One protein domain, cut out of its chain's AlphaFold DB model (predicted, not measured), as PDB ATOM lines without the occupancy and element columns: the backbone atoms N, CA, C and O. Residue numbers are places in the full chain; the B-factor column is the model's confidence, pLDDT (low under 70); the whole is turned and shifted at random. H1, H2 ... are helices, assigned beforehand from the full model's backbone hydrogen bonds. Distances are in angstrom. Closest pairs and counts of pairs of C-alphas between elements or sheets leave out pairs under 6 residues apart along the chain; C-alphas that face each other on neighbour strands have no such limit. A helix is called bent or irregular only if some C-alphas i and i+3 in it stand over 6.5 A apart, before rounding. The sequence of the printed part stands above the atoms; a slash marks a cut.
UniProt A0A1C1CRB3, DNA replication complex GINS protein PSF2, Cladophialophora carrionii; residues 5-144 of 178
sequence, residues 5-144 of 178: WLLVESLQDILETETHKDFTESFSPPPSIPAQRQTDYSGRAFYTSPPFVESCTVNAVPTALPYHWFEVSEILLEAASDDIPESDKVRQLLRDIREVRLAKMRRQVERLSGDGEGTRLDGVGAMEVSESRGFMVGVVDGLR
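This is residues 5 to 144 of the 178 residues of the protein "DNA replication complex GINS protein PSF2" of Cladophialophora carrionii (UniProt A0A1C1CRB3). A long helix, H3, is the spine: H1 packs along one side of it, while H2 and H4 lie along different parts of its other side. From the long H1 to H2 link, residues 38 to 46 stick out as a small loop. The 140 printed residues, under half in named elements, hold H1, H2, H3, H4 in chain order and no named strand; the class is all helix. It is only just compact, close to loose: radius of gyration of the C-alphas 16.8 A, spans 50 by 44 by 28 A.

H1, residues 8 to 19, begins at C-alpha 8 (105.269, 130.634, 133.924) and is 16.2 A long. H2 is residues 69 to 79, 15.5 A; H3 residues 87 to 111, 36.8 A. H4, residues 126 to 144, 25.2 A, ends at C-alpha 144 (131.180, 96.525, 142.659). H4 is irregular: C-alphas 131 and 134 are 7.2 A apart, with a kink of 49 degrees near residue 133.

H3 is the hub. H1 touches it, closest C-alphas Leu 15 and Ile 97, 5.7 A, the same way at a shallow tilt of 21 degrees. H2 and H3, a helical hairpin, only just touch, with 3 pairs of C-alphas within 8 A, closest Leu 77 and Ser 87, 6.8 A. H4 touches residues 102 to 109 of H3, closest C-alphas Val 109 and Met 136, 6.7 A. H1 is apart from H2 and H4. Every O i to N i+4 pair is within hydrogen-bond range in H1 and H2, 18 of 21 in H3, 13 of 15 in H4.

The C-alphas farthest apart, Asp 82 and Asp 115, are 50.9 A apart. The printed part has no cut; links H1 to H2 and H3 to H4 are long. No printed residue is under 70 in pLDDT.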
ATOM      1  N   TRP A   5     110.565 131.598 140.987       95.34
ATOM      2  CA  TRP A   5     110.912 130.439 140.156       95.34
ATOM      3  C   TRP A   5     109.703 129.578 139.743       95.34
ATOM      4  O   TRP A   5     109.835 128.719 138.876       95.34
ATOM      5  N   LEU A   6     108.529 129.791 140.353       96.56
ATOM      6  CA  LEU A   6     107.287 129.069 140.047       96.56
ATOM      7  C   LEU A   6     106.417 129.802 139.007       96.56
ATOM      8  O   LEU A   6     105.352 129.315 138.634       96.56
ATOM      9  N   LEU A   7     106.849 130.976 138.543       96.64
ATOM     10  CA  LEU A   7     106.150 131.735 137.508       96.64
ATOM     11  C   LEU A   7     106.300 131.067 136.133       96.64
ATOM     12  O   LEU A   7     107.292 130.388 135.860       96.64
ATOM     13  N   VAL A   8     105.317 131.271 135.252       97.74
ATOM     14  CA  VAL A   8     105.269 130.634 133.924       97.74
ATOM     15  C   VAL A   8     106.511 130.968 133.103       97.74
ATOM     16  O   VAL A   8     107.119 130.056 132.548       97.74
ATOM     17  N   GLU A   9     106.919 132.236 133.070       97.40
ATOM     18  CA  GLU A   9     108.113 132.686 132.353       97.40
ATOM     19  C   GLU A   9     109.382 132.000 132.874       97.40
ATOM     20  O   GLU A   9     110.214 131.542 132.100       97.40
ATOM     21  N   SER A  10     109.479 131.824 134.192       97.15
ATOM     22  CA  SER A  10     110.638 131.207 134.835       97.15
ATOM     23  C   SER A  10     110.730 129.719 134.513       97.15
ATOM     24  O   SER A  10     111.795 129.211 134.162       97.15
ATOM     25  N   LEU A  11     109.601 129.012 134.569       98.06
ATOM     26  CA  LEU A  11     109.539 127.600 134.210       98.06
ATOM     27  C   LEU A  11     109.759 127.374 132.708       98.06
ATOM     28  O   LEU A  11     110.338 126.358 132.332       98.06
ATOM     29  N   GLN A  12     109.333 128.301 131.847       97.88
ATOM     30  CA  GLN A  12     109.637 128.251 130.415       97.88
ATOM     31  C   GLN A  12     111.138 128.394 130.156       97.88
ATOM     32  O   GLN A  12     111.694 127.552 129.454       97.88
ATOM     33  N   ASP A  13     111.797 129.373 130.779       97.21
ATOM     34  CA  ASP A  13     113.247 129.578 130.657       97.21
ATOM     35  C   ASP A  13     114.038 128.358 131.161       97.21
ATOM     36  O   ASP A  13     115.017 127.915 130.545       97.21
ATOM     37  N   ILE A  14     113.599 127.771 132.280       97.07
ATOM     38  CA  ILE A  14     114.191 126.543 132.821       97.07
ATOM     39  C   ILE A  14     113.982 125.385 131.846       97.07
ATOM     40  O   ILE A  14     114.937 124.675 131.541       97.07
ATOM     41  N   LEU A  15     112.770 125.189 131.325       97.27
ATOM     42  CA  LEU A  15     112.480 124.107 130.384       97.27
ATOM     43  C   LEU A  15     113.272 124.257 129.078       97.27
ATOM     44  O   LEU A  15     113.780 123.264 128.552       97.27
ATOM     45  N   GLU A  16     113.424 125.478 128.568       96.76
ATOM     46  CA  GLU A  16     114.273 125.764 127.412       96.76
ATOM     47  C   GLU A  16     115.726 125.387 127.714       96.76
ATOM     48  O   GLU A  16     116.339 124.638 126.954       96.76
ATOM     49  N   THR A  17     116.251 125.799 128.871       95.48
ATOM     50  CA  THR A  17     117.600 125.426 129.317       95.48
ATOM     51  C   THR A  17     117.757 123.906 129.424       95.48
ATOM     52  O   THR A  17     118.747 123.348 128.959       95.48
ATOM     53  N   GLU A  18     116.772 123.208 129.993       95.63
ATOM     54  CA  GLU A  18     116.803 121.754 130.174       95.63
ATOM     55  C   GLU A  18     116.745 120.985 128.847       95.63
ATOM     56  O   GLU A  18     117.296 119.888 128.744       95.63
ATOM     57  N   THR A  19     116.095 121.546 127.830       96.09
ATOM     58  CA  THR A  19     115.923 120.905 126.518       96.09
ATOM     59  C   THR A  19     116.945 121.366 125.482       96.09
ATOM     60  O   THR A  19     117.073 120.742 124.424       96.09
ATOM     61  N   HIS A  20     117.713 122.415 125.778       95.93
ATOM     62  CA  HIS A  20     118.727 122.931 124.878       95.93
ATOM     63  C   HIS A  20     119.835 121.896 124.629       95.93
ATOM     64  O   HIS A  20     120.341 121.238 125.539       95.93
ATOM     65  N   LYS A  21     120.259 121.788 123.366       91.98
ATOM     66  CA  LYS A  21     121.250 120.805 122.886       91.98
ATOM     67  C   LYS A  21     122.599 120.852 123.618       91.98
ATOM     68  O   LYS A  21     123.281 119.840 123.690       91.98
ATOM     69  N   ASP A  22     122.972 122.011 124.156       90.01
ATOM     70  CA  ASP A  22     124.249 122.188 124.861       90.01
ATOM     71  C   ASP A  22     124.176 121.716 126.328       90.01
ATOM     72  O   ASP A  22     125.204 121.562 126.981       90.01
ATOM     73  N   PHE A  23     122.970 121.447 126.838       88.26
ATOM     74  CA  PHE A  23     122.703 121.035 128.218       88.26
ATOM     75  C   PHE A  23     122.082 119.631 128.288       88.26
ATOM     76  O   PHE A  23     121.379 119.297 129.237       88.26
ATOM     77  N   THR A  24     122.323 118.761 127.301       85.58
ATOM     78  CA  THR A  24     121.734 117.404 127.285       85.58
ATOM     79  C   THR A  24     122.205 116.525 128.441       85.58
ATOM     80  O   THR A  24     121.484 115.619 128.855       85.58
ATOM     81  N   GLU A  25     123.400 116.806 128.955       86.17
ATOM     82  CA  GLU A  25     124.102 116.017 129.970       86.17
ATOM     83  C   GLU A  25     124.201 116.710 131.337       86.17
ATOM     84  O   GLU A  25     124.772 116.152 132.278       86.17
ATOM     85  N   SER A  26     123.676 117.930 131.442       91.45
ATOM     86  CA  SER A  26     123.689 118.754 132.648       91.45
ATOM     87  C   SER A  26     122.281 119.236 132.976       91.45
ATOM     88  O   SER A  26     121.432 119.406 132.101       91.45
ATOM     89  N   PHE A  27     122.018 119.420 134.262       94.06
ATOM     90  CA  PHE A  27     120.771 120.001 134.744       94.06
ATOM     91  C   PHE A  27     120.847 121.529 134.689       94.06
ATOM     92  O   PHE A  27     121.939 122.100 134.611       94.06
ATOM     93  N   SER A  28     119.690 122.191 134.755       92.76
ATOM     94  CA  SER A  28     119.634 123.637 134.985       92.76
ATOM     95  C   SER A  28     120.459 124.030 136.224       92.76
ATOM     96  O   SER A  28     120.566 123.242 137.175       92.76
ATOM     97  N   PRO A  29     121.085 125.224 136.222       90.91
ATOM     98  CA  PRO A  29     122.007 125.618 137.280       90.91
ATOM     99  C   PRO A  29     121.349 125.586 138.671       90.91
ATOM    100  O   PRO A  29     120.240 126.102 138.832       90.91
ATOM    101  N   PRO A  30     122.023 125.032 139.699       90.49
ATOM    102  CA  PRO A  30     121.521 125.100 141.066       90.49
ATOM    103  C   PRO A  30     121.496 126.550 141.576       90.49
ATOM    104  O   PRO A  30     122.296 127.379 141.127       90.49
ATOM    105  N   PRO A  31     120.666 126.857 142.587       90.03
ATOM    106  CA  PRO A  31     120.750 128.134 143.277       90.03
ATOM    107  C   PRO A  31     122.134 128.356 143.899       90.03
ATOM    108  O   PRO A  31     122.755 127.429 144.426       90.03
ATOM    109  N   SER A  32     122.604 129.604 143.880       85.65
ATOM    110  CA  SER A  32     123.908 129.973 144.431       85.65
ATOM    111  C   SER A  32     124.000 129.663 145.925       85.65
ATOM    112  O   SER A  32     123.185 130.138 146.723       85.65
ATOM    113  N   ILE A  33     125.034 128.916 146.310       83.02
ATOM    114  CA  ILE A  33     125.353 128.624 147.709       83.02
ATOM    115  C   ILE A  33     126.322 129.701 148.225       83.02
ATOM    116  O   ILE A  33     127.364 129.926 147.603       83.02
ATOM    117  N   PRO A  34     126.021 130.377 149.349       80.64
ATOM    118  CA  PRO A  34     126.932 131.342 149.948       80.64
ATOM    119  C   PRO A  34     128.284 130.703 150.291       80.64
ATOM    120  O   PRO A  34     128.345 129.688 150.980       80.64
ATOM    121  N   ALA A  35     129.383 131.337 149.877       80.76
ATOM    122  CA  ALA A  35     130.734 130.885 150.228       80.76
ATOM    123  C   ALA A  35     131.093 131.150 151.704       80.76
ATOM    124  O   ALA A  35     132.071 130.610 152.227       80.76
ATOM    125  N   GLN A  36     130.327 132.014 152.376       80.21
ATOM    126  CA  GLN A  36     130.610 132.451 153.733       80.21
ATOM    127  C   GLN A  36     130.218 131.374 154.748       80.21
ATOM    128  O   GLN A  36     129.077 130.919 154.787       80.21
ATOM    129  N   ARG A  37     131.174 131.006 155.611       82.24
ATOM    130  CA  ARG A  37     130.908 130.116 156.742       82.24
ATOM    131  C   ARG A  37     129.996 130.814 157.745       82.24
ATOM    132  O   ARG A  37     130.294 131.924 158.186       82.24
ATOM    133  N   GLN A  38     128.916 130.142 158.114       85.42
ATOM    134  CA  GLN A  38     128.067 130.543 159.230       85.42
ATOM    135  C   GLN A  38     128.635 129.973 160.533       85.42
ATOM    136  O   GLN A  38     129.485 129.082 160.509       85.42
ATOM    137  N   THR A  39     128.205 130.507 161.674       89.47
ATOM    138  CA  THR A  39     128.570 129.985 162.999       89.47
ATOM    139  C   THR A  39     127.353 129.351 163.643       89.47
ATOM    140  O   THR A  39     126.269 129.931 163.633       89.47
ATOM    141  N   ASP A  40     127.512 128.130 164.149       88.36
ATOM    142  CA  ASP A  40     126.452 127.462 164.895       88.36
ATOM    143  C   ASP A  40     126.293 128.076 166.298       88.36
ATOM    144  O   ASP A  40     127.059 128.949 166.716       88.36
ATOM    145  N   TYR A  41     125.307 127.594 167.058       90.00
ATOM    146  CA  TYR A  41     125.046 128.062 168.426       90.00
ATOM    147  C   TYR A  41     126.224 127.835 169.395       90.00
ATOM    148  O   TYR A  41     126.257 128.433 170.467       90.00
ATOM    149  N   SER A  42     127.179 126.971 169.038       94.07
ATOM    150  CA  SER A  42     128.398 126.696 169.804       94.07
ATOM    151  C   SER A  42     129.605 127.522 169.333       94.07
ATOM    152  O   SER A  42     130.697 127.393 169.888       94.07
ATOM    153  N   GLY A  43     129.426 128.372 168.316       92.92
ATOM    154  CA  GLY A  43     130.479 129.176 167.700       92.92
ATOM    155  C   GLY A  43     131.345 128.418 166.690       92.92
ATOM    156  O   GLY A  43     132.354 128.956 166.233       92.92
ATOM    157  N   ARG A  44     130.996 127.180 166.314       92.72
ATOM    158  CA  ARG A  44     131.732 126.425 165.290       92.72
ATOM    159  C   ARG A  44     131.321 126.880 163.900       92.72
ATOM    160  O   ARG A  44     130.141 127.028 163.594       92.72
ATOM    161  N   ALA A  45     132.318 127.075 163.044       90.75
ATOM    162  CA  ALA A  45     132.098 127.471 161.663       90.75
ATOM    163  C   ALA A  45     131.618 126.280 160.818       90.75
ATOM    164  O   ALA A  45     132.280 125.240 160.794       90.75
ATOM    165  N   PHE A  46     130.528 126.452 160.072       89.00
ATOM    166  CA  PHE A  46     129.991 125.455 159.146       89.00
ATOM    167  C   PHE A  46     129.613 126.090 157.800       89.00
ATOM    168  O   PHE A  46     129.420 127.302 157.696       89.00
ATOM    169  N   TYR A  47     129.545 125.266 156.753       86.31
ATOM    170  CA  TYR A  47     129.001 125.670 155.458       86.31
ATOM    171  C   TYR A  47     127.521 125.325 155.413       86.31
ATOM    172  O   TYR A  47     127.148 124.180 155.663       86.31
ATOM    173  N   THR A  48     126.691 126.304 155.080       85.19
ATOM    174  CA  THR A  48     125.272 126.056 154.841       85.19
ATOM    175  C   THR A  48     125.110 125.444 153.456       85.19
ATOM    176  O   THR A  48     125.669 125.937 152.479       85.19
ATOM    177  N   SER A  49     124.353 124.359 153.376       84.15
ATOM    178  CA  SER A  49     124.054 123.632 152.144       84.15
ATOM    179  C   SER A  49     122.543 123.475 151.987       84.15
ATOM    180  O   SER A  49     121.816 123.618 152.977       84.15
ATOM    181  N   PRO A  50     122.040 123.159 150.782       85.77
ATOM    182  CA  PRO A  50     120.652 122.746 150.630       85.77
ATOM    183  C   PRO A  50     120.303 121.604 151.610       85.77
ATOM    184  O   PRO A  50     121.167 120.763 151.882       85.77
ATOM    185  N   PRO A  51     119.076 121.570 152.165       85.33
ATOM    186  CA  PRO A  51     117.989 122.544 151.987       85.33
ATOM    187  C   PRO A  51     118.069 123.772 152.914       85.33
ATOM    188  O   PRO A  51     117.185 124.620 152.883       85.33
ATOM    189  N   PHE A  52     119.098 123.891 153.751       82.45
ATOM    190  CA  PHE A  52     119.171 124.886 154.829       82.45
ATOM    191  C   PHE A  52     119.657 126.277 154.386       82.45
ATOM    192  O   PHE A  52     119.858 127.153 155.226       82.45
ATOM    193  N   VAL A  53     119.865 126.492 153.084       84.16
ATOM    194  CA  VAL A  53     120.186 127.805 152.509       84.16
ATOM    195  C   VAL A  53     118.901 128.446 151.998       84.16
ATOM    196  O   VAL A  53     118.151 127.824 151.252       84.16
ATOM    197  N   GLU A  54     118.675 129.713 152.335       81.17
ATOM    198  CA  GLU A  54     117.477 130.452 151.927       81.17
ATOM    199  C   GLU A  54     117.314 130.541 150.396       81.17
ATOM    200  O   GLU A  54     116.204 130.381 149.883       81.17
ATOM    201  N   SER A  55     118.424 130.666 149.655       84.47
ATOM    202  CA  SER A  55     118.439 130.616 148.184       84.47
ATOM    203  C   SER A  55     117.993 129.267 147.606       84.47
ATOM    204  O   SER A  55     117.727 129.183 146.416       84.47
ATOM    205  N   CYS A  56     117.866 128.215 148.417       84.91
ATOM    206  CA  CYS A  56     117.409 126.889 148.003       84.91
ATOM    207  C   CYS A  56     115.967 126.594 148.445       84.91
ATOM    208  O   CYS A  56     115.596 125.426 148.574       84.91
ATOM    209  N   THR A  57     115.166 127.636 148.685       86.06
ATOM    210  CA  THR A  57     113.760 127.535 149.105       86.06
ATOM    211  C   THR A  57     112.858 128.423 148.230       86.06
ATOM    212  O   THR A  57     113.036 128.495 147.017       86.06
ATOM    213  N   VAL A  58     111.883 129.118 148.820       85.82
ATOM    214  CA  VAL A  58     110.983 130.042 148.113       85.82
ATOM    215  C   VAL A  58     111.717 131.255 147.529       85.82
ATOM    216  O   VAL A  58     111.259 131.812 146.541       85.82
ATOM    217  N   ASN A  59     112.878 131.616 148.084       86.27
ATOM    218  CA  ASN A  59     113.684 132.772 147.673       86.27
ATOM    219  C   ASN A  59     114.772 132.423 146.636       86.27
ATOM    220  O   ASN A  59     115.736 133.173 146.472       86.27
ATOM    221  N   ALA A  60     114.655 131.277 145.956       90.75
ATOM    222  CA  ALA A  60     115.545 130.938 144.849       90.75
ATOM    223  C   ALA A  60     115.403 131.937 143.691       90.75
ATOM    224  O   ALA A  60     114.345 132.540 143.491       90.75
ATOM    225  N   VAL A  61     116.484 132.113 142.927       92.62
ATOM    226  CA  VAL A  61     116.457 132.960 141.728       92.62
ATOM    227  C   VAL A  61     115.483 132.380 140.693       92.62
ATOM    228  O   VAL A  61     115.357 131.158 140.628       92.62
ATOM    229  N   PRO A  62     114.824 133.215 139.865       93.99
ATOM    230  CA  PRO A  62     113.784 132.756 138.938       93.99
ATOM    231  C   PRO A  62     114.226 131.601 138.022       93.99
ATOM    232  O   PRO A  62     113.457 130.695 137.743       93.99
ATOM    233  N   THR A  63     115.494 131.588 137.611       92.81
ATOM    234  CA  THR A  63     116.055 130.608 136.671       92.81
ATOM    235  C   THR A  63     116.666 129.366 137.331       92.81
ATOM    236  O   THR A  63     117.354 128.600 136.659       92.81
ATOM    237  N   ALA A  64     116.461 129.158 138.637       93.77
ATOM    238  CA  ALA A  64     117.010 128.012 139.360       93.77
ATOM    239  C   ALA A  64     115.934 127.270 140.154       93.77
ATOM    240  O   ALA A  64     115.153 127.868 140.895       93.77
ATOM    241  N   LEU A  65     115.957 125.940 140.064       95.28
ATOM    242  CA  LEU A  65     115.075 125.081 140.843       95.28
ATOM    243  C   LEU A  65     115.657 124.852 142.252       95.28
ATOM    244  O   LEU A  65     116.776 124.343 142.376       95.28
ATOM    245  N   PRO A  66     114.935 125.198 143.336       94.66
ATOM    246  CA  PRO A  66     115.358 124.860 144.694       94.66
ATOM    247  C   PRO A  66     115.362 123.344 144.937       94.66
ATOM    248  O   PRO A  66     114.735 122.572 144.219       94.66
ATOM    249  N   TYR A  67     116.037 122.896 145.999       93.62
ATOM    250  CA  TYR A  67     116.243 121.460 146.248       93.62
ATOM    251  C   TYR A  67     114.934 120.662 146.383       93.62
ATOM    252  O   TYR A  67     114.885 119.506 145.978       93.62
ATOM    253  N   HIS A  68     113.866 121.286 146.884       94.57
ATOM    254  CA  HIS A  68     112.525 120.694 147.002       94.57
ATOM    255  C   HIS A  68     111.517 121.315 146.025       94.57
ATOM    256  O   HIS A  68     110.351 121.504 146.368       94.57
ATOM    257  N   TRP A  69     111.971 121.733 144.837       95.89
ATOM    258  CA  TRP A  69     111.137 122.462 143.880       95.89
ATOM    259  C   TRP A  69     109.831 121.733 143.566       95.89
ATOM    260  O   TRP A  69     108.783 122.372 143.550       95.89
ATOM    261  N   PHE A  70     109.861 120.414 143.366       96.89
ATOM    262  CA  PHE A  70     108.672 119.672 142.957       96.89
ATOM    263  C   PHE A  70     107.695 119.505 144.122       96.89
ATOM    264  O   PHE A  70     106.510 119.786 143.979       96.89
ATOM    265  N   GLU A  71     108.192 119.134 145.302       95.38
ATOM    266  CA  GLU A  71     107.375 118.961 146.503       95.38
ATOM    267  C   GLU A  71     106.701 120.270 146.918       95.38
ATOM    268  O   GLU A  71     105.500 120.300 147.179       95.38
ATOM    269  N   VAL A  72     107.465 121.367 146.942       94.65
ATOM    270  CA  VAL A  72     106.938 122.695 147.277       94.65
ATOM    271  C   VAL A  72     105.920 123.145 146.235       94.65
ATOM    272  O   VAL A  72     104.882 123.688 146.606       94.65
ATOM    273  N   SER A  73     106.176 122.894 144.948       96.69
ATOM    274  CA  SER A  73     105.229 123.239 143.885       96.69
ATOM    275  C   SER A  73     103.904 122.504 144.041       96.69
ATOM    276  O   SER A  73     102.855 123.139 143.984       96.69
ATOM    277  N   GLU A  74     103.940 121.190 144.271       97.03
ATOM    278  CA  GLU A  74     102.731 120.380 144.435       97.03
ATOM    279  C   GLU A  74     101.909 120.851 145.640       97.03
ATOM    280  O   GLU A  74     100.710 121.087 145.496       97.03
ATOM    281  N   ILE A  75     102.555 121.094 146.788       96.67
ATOM    282  CA  ILE A  75     101.889 121.606 147.996       96.67
ATOM    283  C   ILE A  75     101.239 122.972 147.730       96.67
ATOM    284  O   ILE A  75     100.089 123.192 148.104       96.67
ATOM    285  N   LEU A  76     101.958 123.898 147.085       96.30
ATOM    286  CA  LEU A  76     101.439 125.238 146.799       96.30
ATOM    287  C   LEU A  76     100.287 125.205 145.794       96.30
ATOM    288  O   LEU A  76      99.285 125.884 145.987       96.30
ATOM    289  N   LEU A  77     100.405 124.402 144.738       97.32
ATOM    290  CA  LEU A  77      99.363 124.272 143.727       97.32
ATOM    291  C   LEU A  77      98.129 123.544 144.268       97.32
ATOM    292  O   LEU A  77      97.033 123.768 143.765       97.32
ATOM    293  N   GLU A  78      98.273 122.656 145.249       97.84
ATOM    294  CA  GLU A  78      97.141 122.022 145.930       97.84
ATOM    295  C   GLU A  78      96.437 122.980 146.900       97.84
ATOM    296  O   GLU A  78      95.211 123.074 146.882       97.84
ATOM    297  N   ALA A  79      97.196 123.699 147.730       97.26
ATOM    298  CA  ALA A  79      96.635 124.495 148.822       97.26
ATOM    299  C   ALA A  79      96.271 125.940 148.443       97.26
ATOM    300  O   ALA A  79      95.422 126.535 149.103       97.26
ATOM    301  N   ALA A  80      96.933 126.513 147.435       96.21
ATOM    302  CA  ALA A  80      96.872 127.939 147.106       96.21
ATOM    303  C   ALA A  80      96.977 128.187 145.587       96.21
ATOM    304  O   ALA A  80      97.697 129.074 145.124       96.21
ATOM    305  N   SER A  81      96.283 127.380 144.773       96.59
ATOM    306  CA  SER A  81      96.285 127.538 143.307       96.59
ATOM    307  C   SER A  81      95.745 128.884 142.823       96.59
ATOM    308  O   SER A  81      96.083 129.309 141.723       96.59
ATOM    309  N   ASP A  82      94.870 129.517 143.602       97.00
ATOM    310  CA  ASP A  82      94.268 130.823 143.324       97.00
ATOM    311  C   ASP A  82      95.260 131.985 143.481       97.00
ATOM    312  O   ASP A  82      95.109 133.011 142.819       97.00
ATOM    313  N   ASP A  83      96.318 131.794 144.273       96.90
ATOM    314  CA  ASP A  83      97.433 132.735 144.414       96.90
ATOM    315  C   ASP A  83      98.509 132.581 143.319       96.90
ATOM    316  O   ASP A  83      99.451 133.381 143.257       96.90
ATOM    317  N   ILE A  84      98.401 131.556 142.462       96.75
ATOM    318  CA  ILE A  84      99.366 131.246 141.400       96.75
ATOM    319  C   ILE A  84      98.755 131.601 140.036       96.75
ATOM    320  O   ILE A  84      97.814 130.935 139.591       96.75
ATOM    321  N   PRO A  85      99.293 132.613 139.328       96.29
ATOM    322  CA  PRO A  85      98.865 132.933 137.972       96.29
ATOM    323  C   PRO A  85      99.026 131.728 137.048       96.29
ATOM    324  O   PRO A  85     100.063 131.069 137.059       96.29
ATOM    325  N   GLU A  86      97.998 131.451 136.242       97.39
ATOM    326  CA  GLU A  86      98.023 130.375 135.241       97.39
ATOM    327  C   GLU A  86      98.423 129.007 135.834       97.39
ATOM    328  O   GLU A  86      99.186 128.248 135.235       97.39
ATOM    329  N   SER A  87      97.903 128.670 137.019       97.64
ATOM    330  CA  SER A  87      98.270 127.461 137.776       97.64
ATOM    331  C   SER A  87      98.175 126.150 136.978       97.64
ATOM    332  O   SER A  87      99.021 125.269 137.142       97.64
ATOM    333  N   ASP A  88      97.226 126.022 136.047       98.16
ATOM    334  CA  ASP A  88      97.153 124.876 135.128       98.16
ATOM    335  C   ASP A  88      98.369 124.787 134.194       98.16
ATOM    336  O   ASP A  88      98.902 123.697 133.947       98.16
ATOM    337  N   LYS A  89      98.847 125.935 133.699       98.51
ATOM    338  CA  LYS A  89     100.041 126.015 132.854       98.51
ATOM    339  C   LYS A  89     101.299 125.719 133.659       98.51
ATOM    340  O   LYS A  89     102.148 124.967 133.183       98.51
ATOM    341  N   VAL A  90     101.381 126.228 134.887       98.50
ATOM    342  CA  VAL A  90     102.453 125.903 135.839       98.50
ATOM    343  C   VAL A  90     102.511 124.390 136.077       98.50
ATOM    344  O   VAL A  90     103.566 123.783 135.906       98.50
ATOM    345  N   ARG A  91     101.371 123.734 136.349       98.55
ATOM    346  CA  ARG A  91     101.300 122.265 136.486       98.55
ATOM    347  C   ARG A  91     101.788 121.532 135.242       98.55
ATOM    348  O   ARG A  91     102.357 120.452 135.369       98.55
ATOM    349  N   GLN A  92     101.484 122.034 134.046       98.57
ATOM    350  CA  GLN A  92     101.976 121.437 132.802       98.57
ATOM    351  C   GLN A  92     103.503 121.550 132.716       98.57
ATOM    352  O   GLN A  92     104.174 120.535 132.570       98.57
ATOM    353  N   LEU A  93     104.048 122.754 132.897       98.65
ATOM    354  CA  LEU A  93     105.485 123.009 132.796       98.65
ATOM    355  C   LEU A  93     106.300 122.222 133.830       98.65
ATOM    356  O   LEU A  93     107.329 121.652 133.486       98.65
ATOM    357  N   LEU A  94     105.828 122.116 135.076       98.39
ATOM    358  CA  LEU A  94     106.489 121.305 136.106       98.39
ATOM    359  C   LEU A  94     106.563 119.821 135.723       98.39
ATOM    360  O   LEU A  94     107.567 119.163 135.999       98.39
ATOM    361  N   ARG A  95     105.514 119.290 135.081       98.35
ATOM    362  CA  ARG A  95     105.493 117.910 134.575       98.35
ATOM    363  C   ARG A  95     106.485 117.729 133.431       98.35
ATOM    364  O   ARG A  95     107.259 116.777 133.478       98.35
ATOM    365  N   ASP A  96     106.510 118.660 132.481       98.52
ATOM    366  CA  ASP A  96     107.440 118.634 131.347       98.52
ATOM    367  C   ASP A  96     108.903 118.699 131.833       98.52
ATOM    368  O   ASP A  96     109.736 117.878 131.446       98.52
ATOM    369  N   ILE A  97     109.213 119.611 132.762       98.02
ATOM    370  CA  ILE A  97     110.538 119.731 133.392       98.02
ATOM    371  C   ILE A  97     110.914 118.433 134.116       98.02
ATOM    372  O   ILE A  97     112.021 117.923 133.931       98.02
ATOM    373  N   ARG A  98     110.000 117.867 134.920       97.46
ATOM    374  CA  ARG A  98     110.245 116.606 135.634       97.46
ATOM    375  C   ARG A  98     110.531 115.460 134.667       97.46
ATOM    376  O   ARG A  98     111.430 114.665 134.927       97.46
ATOM    377  N   GLU A  99     109.799 115.367 133.561       97.03
ATOM    378  CA  GLU A  99     110.013 114.330 132.550       97.03
ATOM    379  C   GLU A  99     111.409 114.434 131.922       97.03
ATOM    380  O   GLU A  99     112.151 113.445 131.896       97.03
ATOM    381  N   VAL A 100     111.806 115.637 131.492       96.74
ATOM    382  CA  VAL A 100     113.136 115.887 130.911       96.74
ATOM    383  C   VAL A 100     114.239 115.536 131.908       96.74
ATOM    384  O   VAL A 100     115.194 114.831 131.569       96.74
ATOM    385  N   ARG A 101     114.104 115.978 133.158       96.75
ATOM    386  CA  ARG A 101     115.127 115.764 134.184       96.75
ATOM    387  C   ARG A 101     115.204 114.307 134.641       96.75
ATOM    388  O   ARG A 101     116.306 113.794 134.824       96.75
ATOM    389  N   LEU A 102     114.085 113.585 134.709       94.80
ATOM    390  CA  LEU A 102     114.088 112.140 134.960       94.80
ATOM    391  C   LEU A 102     114.771 111.370 133.817       94.80
ATOM    392  O   LEU A 102     115.510 110.415 134.067       94.80
ATOM    393  N   ALA A 103     114.572 111.791 132.565       93.96
ATOM    394  CA  ALA A 103     115.282 111.213 131.427       93.96
ATOM    395  C   ALA A 103     116.801 111.450 131.524       93.96
ATOM    396  O   ALA A 103     117.575 110.514 131.313       93.96
ATOM    397  N   LYS A 104     117.237 112.656 131.917       94.37
ATOM    398  CA  LYS A 104     118.656 112.955 132.189       94.37
ATOM    399  C   LYS A 104     119.218 112.112 133.332       94.37
ATOM    400  O   LYS A 104     120.291 111.535 133.181       94.37
ATOM    401  N   MET A 105     118.482 111.969 134.437       93.58
ATOM    402  CA  MET A 105     118.881 111.120 135.569       93.58
ATOM    403  C   MET A 105     119.143 109.673 135.145       93.58
ATOM    404  O   MET A 105     120.127 109.077 135.574       93.58
ATOM    405  N   ARG A 106     118.317 109.112 134.254       91.61
ATOM    406  CA  ARG A 106     118.538 107.758 133.719       91.61
ATOM    407  C   ARG A 106     119.814 107.662 132.884       91.61
ATOM    408  O   ARG A 106     120.522 106.673 133.014       91.61
ATOM    409  N   ARG A 107     120.139 108.680 132.079       91.38
ATOM    410  CA  ARG A 107     121.387 108.708 131.292       91.38
ATOM    411  C   ARG A 107     122.635 108.771 132.169       91.38
ATOM    412  O   ARG A 107     123.644 108.175 131.814       91.38
ATOM    413  N   GLN A 108     122.572 109.417 133.338       89.16
ATOM    414  CA  GLN A 108     123.716 109.449 134.265       89.16
ATOM    415  C   GLN A 108     124.133 108.045 134.731       89.16
ATOM    416  O   GLN A 108     125.295 107.838 135.068       89.16
ATOM    417  N   VAL A 109     123.228 107.062 134.701       88.13
ATOM    418  CA  VAL A 109     123.536 105.667 135.060       88.13
ATOM    419  C   VAL A 109     124.548 105.039 134.107       88.13
ATOM    420  O   VAL A 109     125.368 104.239 134.542       88.13
ATOM    421  N   GLU A 110     124.548 105.434 132.832       87.43
ATOM    422  CA  GLU A 110     125.501 104.938 131.826       87.43
ATOM    423  C   GLU A 110     126.948 105.347 132.136       87.43
ATOM    424  O   GLU A 110     127.886 104.762 131.602       87.43
ATOM    425  N   ARG A 111     127.129 106.342 133.010       85.48
ATOM    426  CA  ARG A 111     128.434 106.852 133.443       85.48
ATOM    427  C   ARG A 111     128.920 106.232 134.746       85.48
ATOM    428  O   ARG A 111     130.015 106.562 135.185       85.48
ATOM    429  N   LEU A 112     128.108 105.392 135.385       86.58
ATOM    430  CA  LEU A 112     128.503 104.736 136.622       86.58
ATOM    431  C   LEU A 112     129.507 103.625 136.317       86.58
ATOM    432  O   LEU A 112     129.273 102.761 135.471       86.58
ATOM    433  N   SER A 113     130.601 103.636 137.063       82.46
ATOM    434  CA  SER A 113     131.663 102.636 137.042       82.46
ATOM    435  C   SER A 113     131.771 101.955 138.409       82.46
ATOM    436  O   SER A 113     131.332 102.478 139.435       82.46
ATOM    437  N   GLY A 114     132.316 100.735 138.432       76.04
ATOM    438  CA  GLY A 114     132.550  99.991 139.675       76.04
ATOM    439  C   GLY A 114     133.865 100.349 140.379       76.04
ATOM    440  O   GLY A 114     134.099  99.895 141.499       76.04
ATOM    441  N   ASP A 115     134.674 101.228 139.779       80.95
ATOM    442  CA  ASP A 115     135.927 101.758 140.338       80.95
ATOM    443  C   ASP A 115     135.725 102.721 141.524       80.95
ATOM    444  O   ASP A 115     136.686 103.085 142.205       80.95
ATOM    445  N   GLY A 116     134.477 103.102 141.808       77.86
ATOM    446  CA  GLY A 116     134.121 104.003 142.899       77.86
ATOM    447  C   GLY A 116     134.212 105.486 142.541       77.86
ATOM    448  O   GLY A 116     134.078 106.320 143.444       77.86
ATOM    449  N   GLU A 117     134.407 105.842 141.267       83.83
ATOM    450  CA  GLU A 117     134.313 107.232 140.829       83.83
ATOM    451  C   GLU A 117     132.860 107.732 140.947       83.83
ATOM    452  O   GLU A 117     131.907 107.148 140.431       83.83
ATOM    453  N   GLY A 118     132.667 108.813 141.706       83.28
ATOM    454  CA  GLY A 118     131.344 109.384 141.949       83.28
ATOM    455  C   GLY A 118     130.872 110.275 140.801       83.28
ATOM    456  O   GLY A 118     131.635 111.074 140.265       83.28
ATOM    457  N   THR A 119     129.580 110.226 140.478       86.15
ATOM    458  CA  THR A 119     128.963 111.145 139.508       86.15
ATOM    459  C   THR A 119     128.462 112.416 140.191       86.15
ATOM    460  O   THR A 119     127.788 112.367 141.223       86.15
ATOM    461  N   ARG A 120     128.755 113.579 139.599       87.66
ATOM    462  CA  ARG A 120     128.215 114.865 140.063       87.66
ATOM    463  C   ARG A 120     126.745 114.996 139.670       87.66
ATOM    464  O   ARG A 120     126.404 114.851 138.502       87.66
ATOM    465  N   LEU A 121     125.898 115.334 140.639       90.46
ATOM    466  CA  LEU A 121     124.460 115.567 140.462       90.46
ATOM    467  C   LEU A 121     124.102 117.005 140.865       90.46
ATOM    468  O   LEU A 121     123.210 117.251 141.676       90.46
ATOM    469  N   ASP A 122     124.859 117.962 140.326       90.78
ATOM    470  CA  ASP A 122     124.646 119.383 140.593       90.78
ATOM    471  C   ASP A 122     123.279 119.820 140.044       90.78
ATOM    472  O   ASP A 122     122.922 119.495 138.914       90.78
ATOM    473  N   GLY A 123     122.503 120.546 140.852       91.19
ATOM    474  CA  GLY A 123     121.167 121.013 140.462       91.19
ATOM    475  C   GLY A 123     120.049 119.981 140.595       91.19
ATOM    476  O   GLY A 123     118.899 120.345 140.371       91.19
ATOM    477  N   VAL A 124     120.330 118.730 140.978       94.16
ATOM    478  CA  VAL A 124     119.300 117.694 141.166       94.16
ATOM    479  C   VAL A 124     118.544 117.896 142.485       94.16
ATOM    480  O   VAL A 124     119.145 118.128 143.537       94.16
ATOM    481  N   GLY A 125     117.214 117.807 142.430       94.11
ATOM    482  CA  GLY A 125     116.319 117.956 143.573       94.11
ATOM    483  C   GLY A 125     116.160 116.682 144.407       94.11
ATOM    484  O   GLY A 125     116.481 115.572 143.980       94.11
ATOM    485  N   ALA A 126     115.620 116.836 145.613       94.20
ATOM    486  CA  ALA A 126     115.449 115.759 146.582       94.20
ATOM    487  C   ALA A 126     114.549 114.638 146.054       94.20
ATOM    488  O   ALA A 126     114.923 113.465 146.136       94.20
ATOM    489  N   MET A 127     113.396 114.987 145.469       95.72
ATOM    490  CA  MET A 127     112.483 113.997 144.902       95.72
ATOM    491  C   MET A 127     113.148 113.179 143.790       95.72
ATOM    492  O   MET A 127     113.064 111.953 143.798       95.72
ATOM    493  N   GLU A 128     113.892 113.823 142.893       95.20
ATOM    494  CA  GLU A 128     114.572 113.159 141.772       95.20
ATOM    495  C   GLU A 128     115.638 112.167 142.259       95.20
ATOM    496  O   GLU A 128     115.728 111.036 141.762       95.20
ATOM    497  N   VAL A 129     116.404 112.560 143.287       94.50
ATOM    498  CA  VAL A 129     117.345 111.665 143.975       94.50
ATOM    499  C   VAL A 129     116.596 110.499 144.610       94.50
ATOM    500  O   VAL A 129     117.013 109.352 144.453       94.50
ATOM    501  N   SER A 130     115.493 110.768 145.313       95.33
ATOM    502  CA  SER A 130     114.740 109.744 146.039       95.33
ATOM    503  C   SER A 130     114.165 108.669 145.110       95.33
ATOM    504  O   SER A 130     114.293 107.481 145.404       95.33
ATOM    505  N   GLU A 131     113.634 109.071 143.953       94.56
ATOM    506  CA  GLU A 131     113.054 108.168 142.956       94.56
ATOM    507  C   GLU A 131     114.117 107.313 142.263       94.56
ATOM    508  O   GLU A 131     113.898 106.134 141.984       94.56
ATOM    509  N   SER A 132     115.297 107.884 142.024       92.92
ATOM    510  CA  SER A 132     116.382 107.200 141.314       92.92
ATOM    511  C   SER A 132     117.243 106.327 142.239       92.92
ATOM    512  O   SER A 132     117.921 105.409 141.773       92.92
ATOM    513  N   ARG A 133     117.221 106.584 143.556       93.20
ATOM    514  CA  ARG A 133     118.144 105.992 144.541       93.20
ATOM    515  C   ARG A 133     118.172 104.471 144.503       93.20
ATOM    516  O   ARG A 133     119.250 103.892 144.438       93.20
ATOM    517  N   GLY A 134     117.007 103.827 144.577       94.14
ATOM    518  CA  GLY A 134     116.927 102.365 144.650       94.14
ATOM    519  C   GLY A 134     117.559 101.693 143.430       94.14
ATOM    520  O   GLY A 134     118.323 100.742 143.571       94.14
ATOM    521  N   PHE A 135     117.296 102.243 142.245       93.08
ATOM    522  CA  PHE A 135     117.857 101.748 140.995       93.08
ATOM    523  C   PHE A 135     119.369 101.986 140.910       93.08
ATOM    524  O   PHE A 135     120.124 101.038 140.707       93.08
ATOM    525  N   MET A 136     119.820 103.226 141.123       91.49
ATOM    526  CA  MET A 136     121.239 103.583 141.000       91.49
ATOM    527  C   MET A 136     122.115 102.831 142.005       91.49
ATOM    528  O   MET A 136     123.159 102.307 141.628       91.49
ATOM    529  N   VAL A 137     121.674 102.709 143.262       92.05
ATOM    530  CA  VAL A 137     122.400 101.929 144.279       92.05
ATOM    531  C   VAL A 137     122.512 100.464 143.856       92.05
ATOM    532  O   VAL A 137     123.588  99.886 143.963       92.05
ATOM    533  N   GLY A 138     121.441  99.881 143.306       93.83
ATOM    534  CA  GLY A 138     121.470  98.514 142.789       93.83
ATOM    535  C   GLY A 138     122.469  98.315 141.643       93.83
ATOM    536  O   GLY A 138     123.177  97.308 141.627       93.83
ATOM    537  N   VAL A 139     122.565  99.278 140.716       92.70
ATOM    538  CA  VAL A 139     123.550  99.252 139.618       92.70
ATOM    539  C   VAL A 139     124.976  99.297 140.165       92.70
ATOM    540  O   VAL A 139     125.778  98.429 139.825       92.70
ATOM    541  N   VAL A 140     125.284 100.251 141.050       91.69
ATOM    542  CA  VAL A 140     126.629 100.399 141.635       91.69
ATOM    543  C   VAL A 140     127.022  99.167 142.454       91.69
ATOM    544  O   VAL A 140     128.137  98.672 142.317       91.69
ATOM    545  N   ASP A 141     126.107  98.610 143.250       92.43
ATOM    546  CA  ASP A 141     126.360  97.366 143.988       92.43
ATOM    547  C   ASP A 141     126.630  96.181 143.053       92.43
ATOM    548  O   ASP A 141     127.459  95.321 143.364       92.43
ATOM    549  N   GLY A 142     125.933  96.123 141.914       94.11
ATOM    550  CA  GLY A 142     126.169  95.135 140.865       94.11
ATOM    551  C   GLY A 142     127.567  95.265 140.265       94.11
ATOM    552  O   GLY A 142     128.311  94.283 140.245       94.11
ATOM    553  N   LEU A 143     127.949  96.474 139.850       93.13
ATOM    554  CA  LEU A 143     129.281  96.769 139.310       93.13
ATOM    555  C   LEU A 143     130.383  96.424 140.319       93.13
ATOM    556  O   LEU A 143     131.309  95.689 139.989       93.13
ATOM    557  N   ARG A 144     130.222  96.827 141.586       91.45
ATOM    558  CA  ARG A 144     131.180  96.525 142.659       91.45
ATOM    559  C   ARG A 144     131.389  95.022 142.858       91.45
ATOM    560  O   ARG A 144     132.501  94.583 143.134       91.45
TER     561      ARG A 144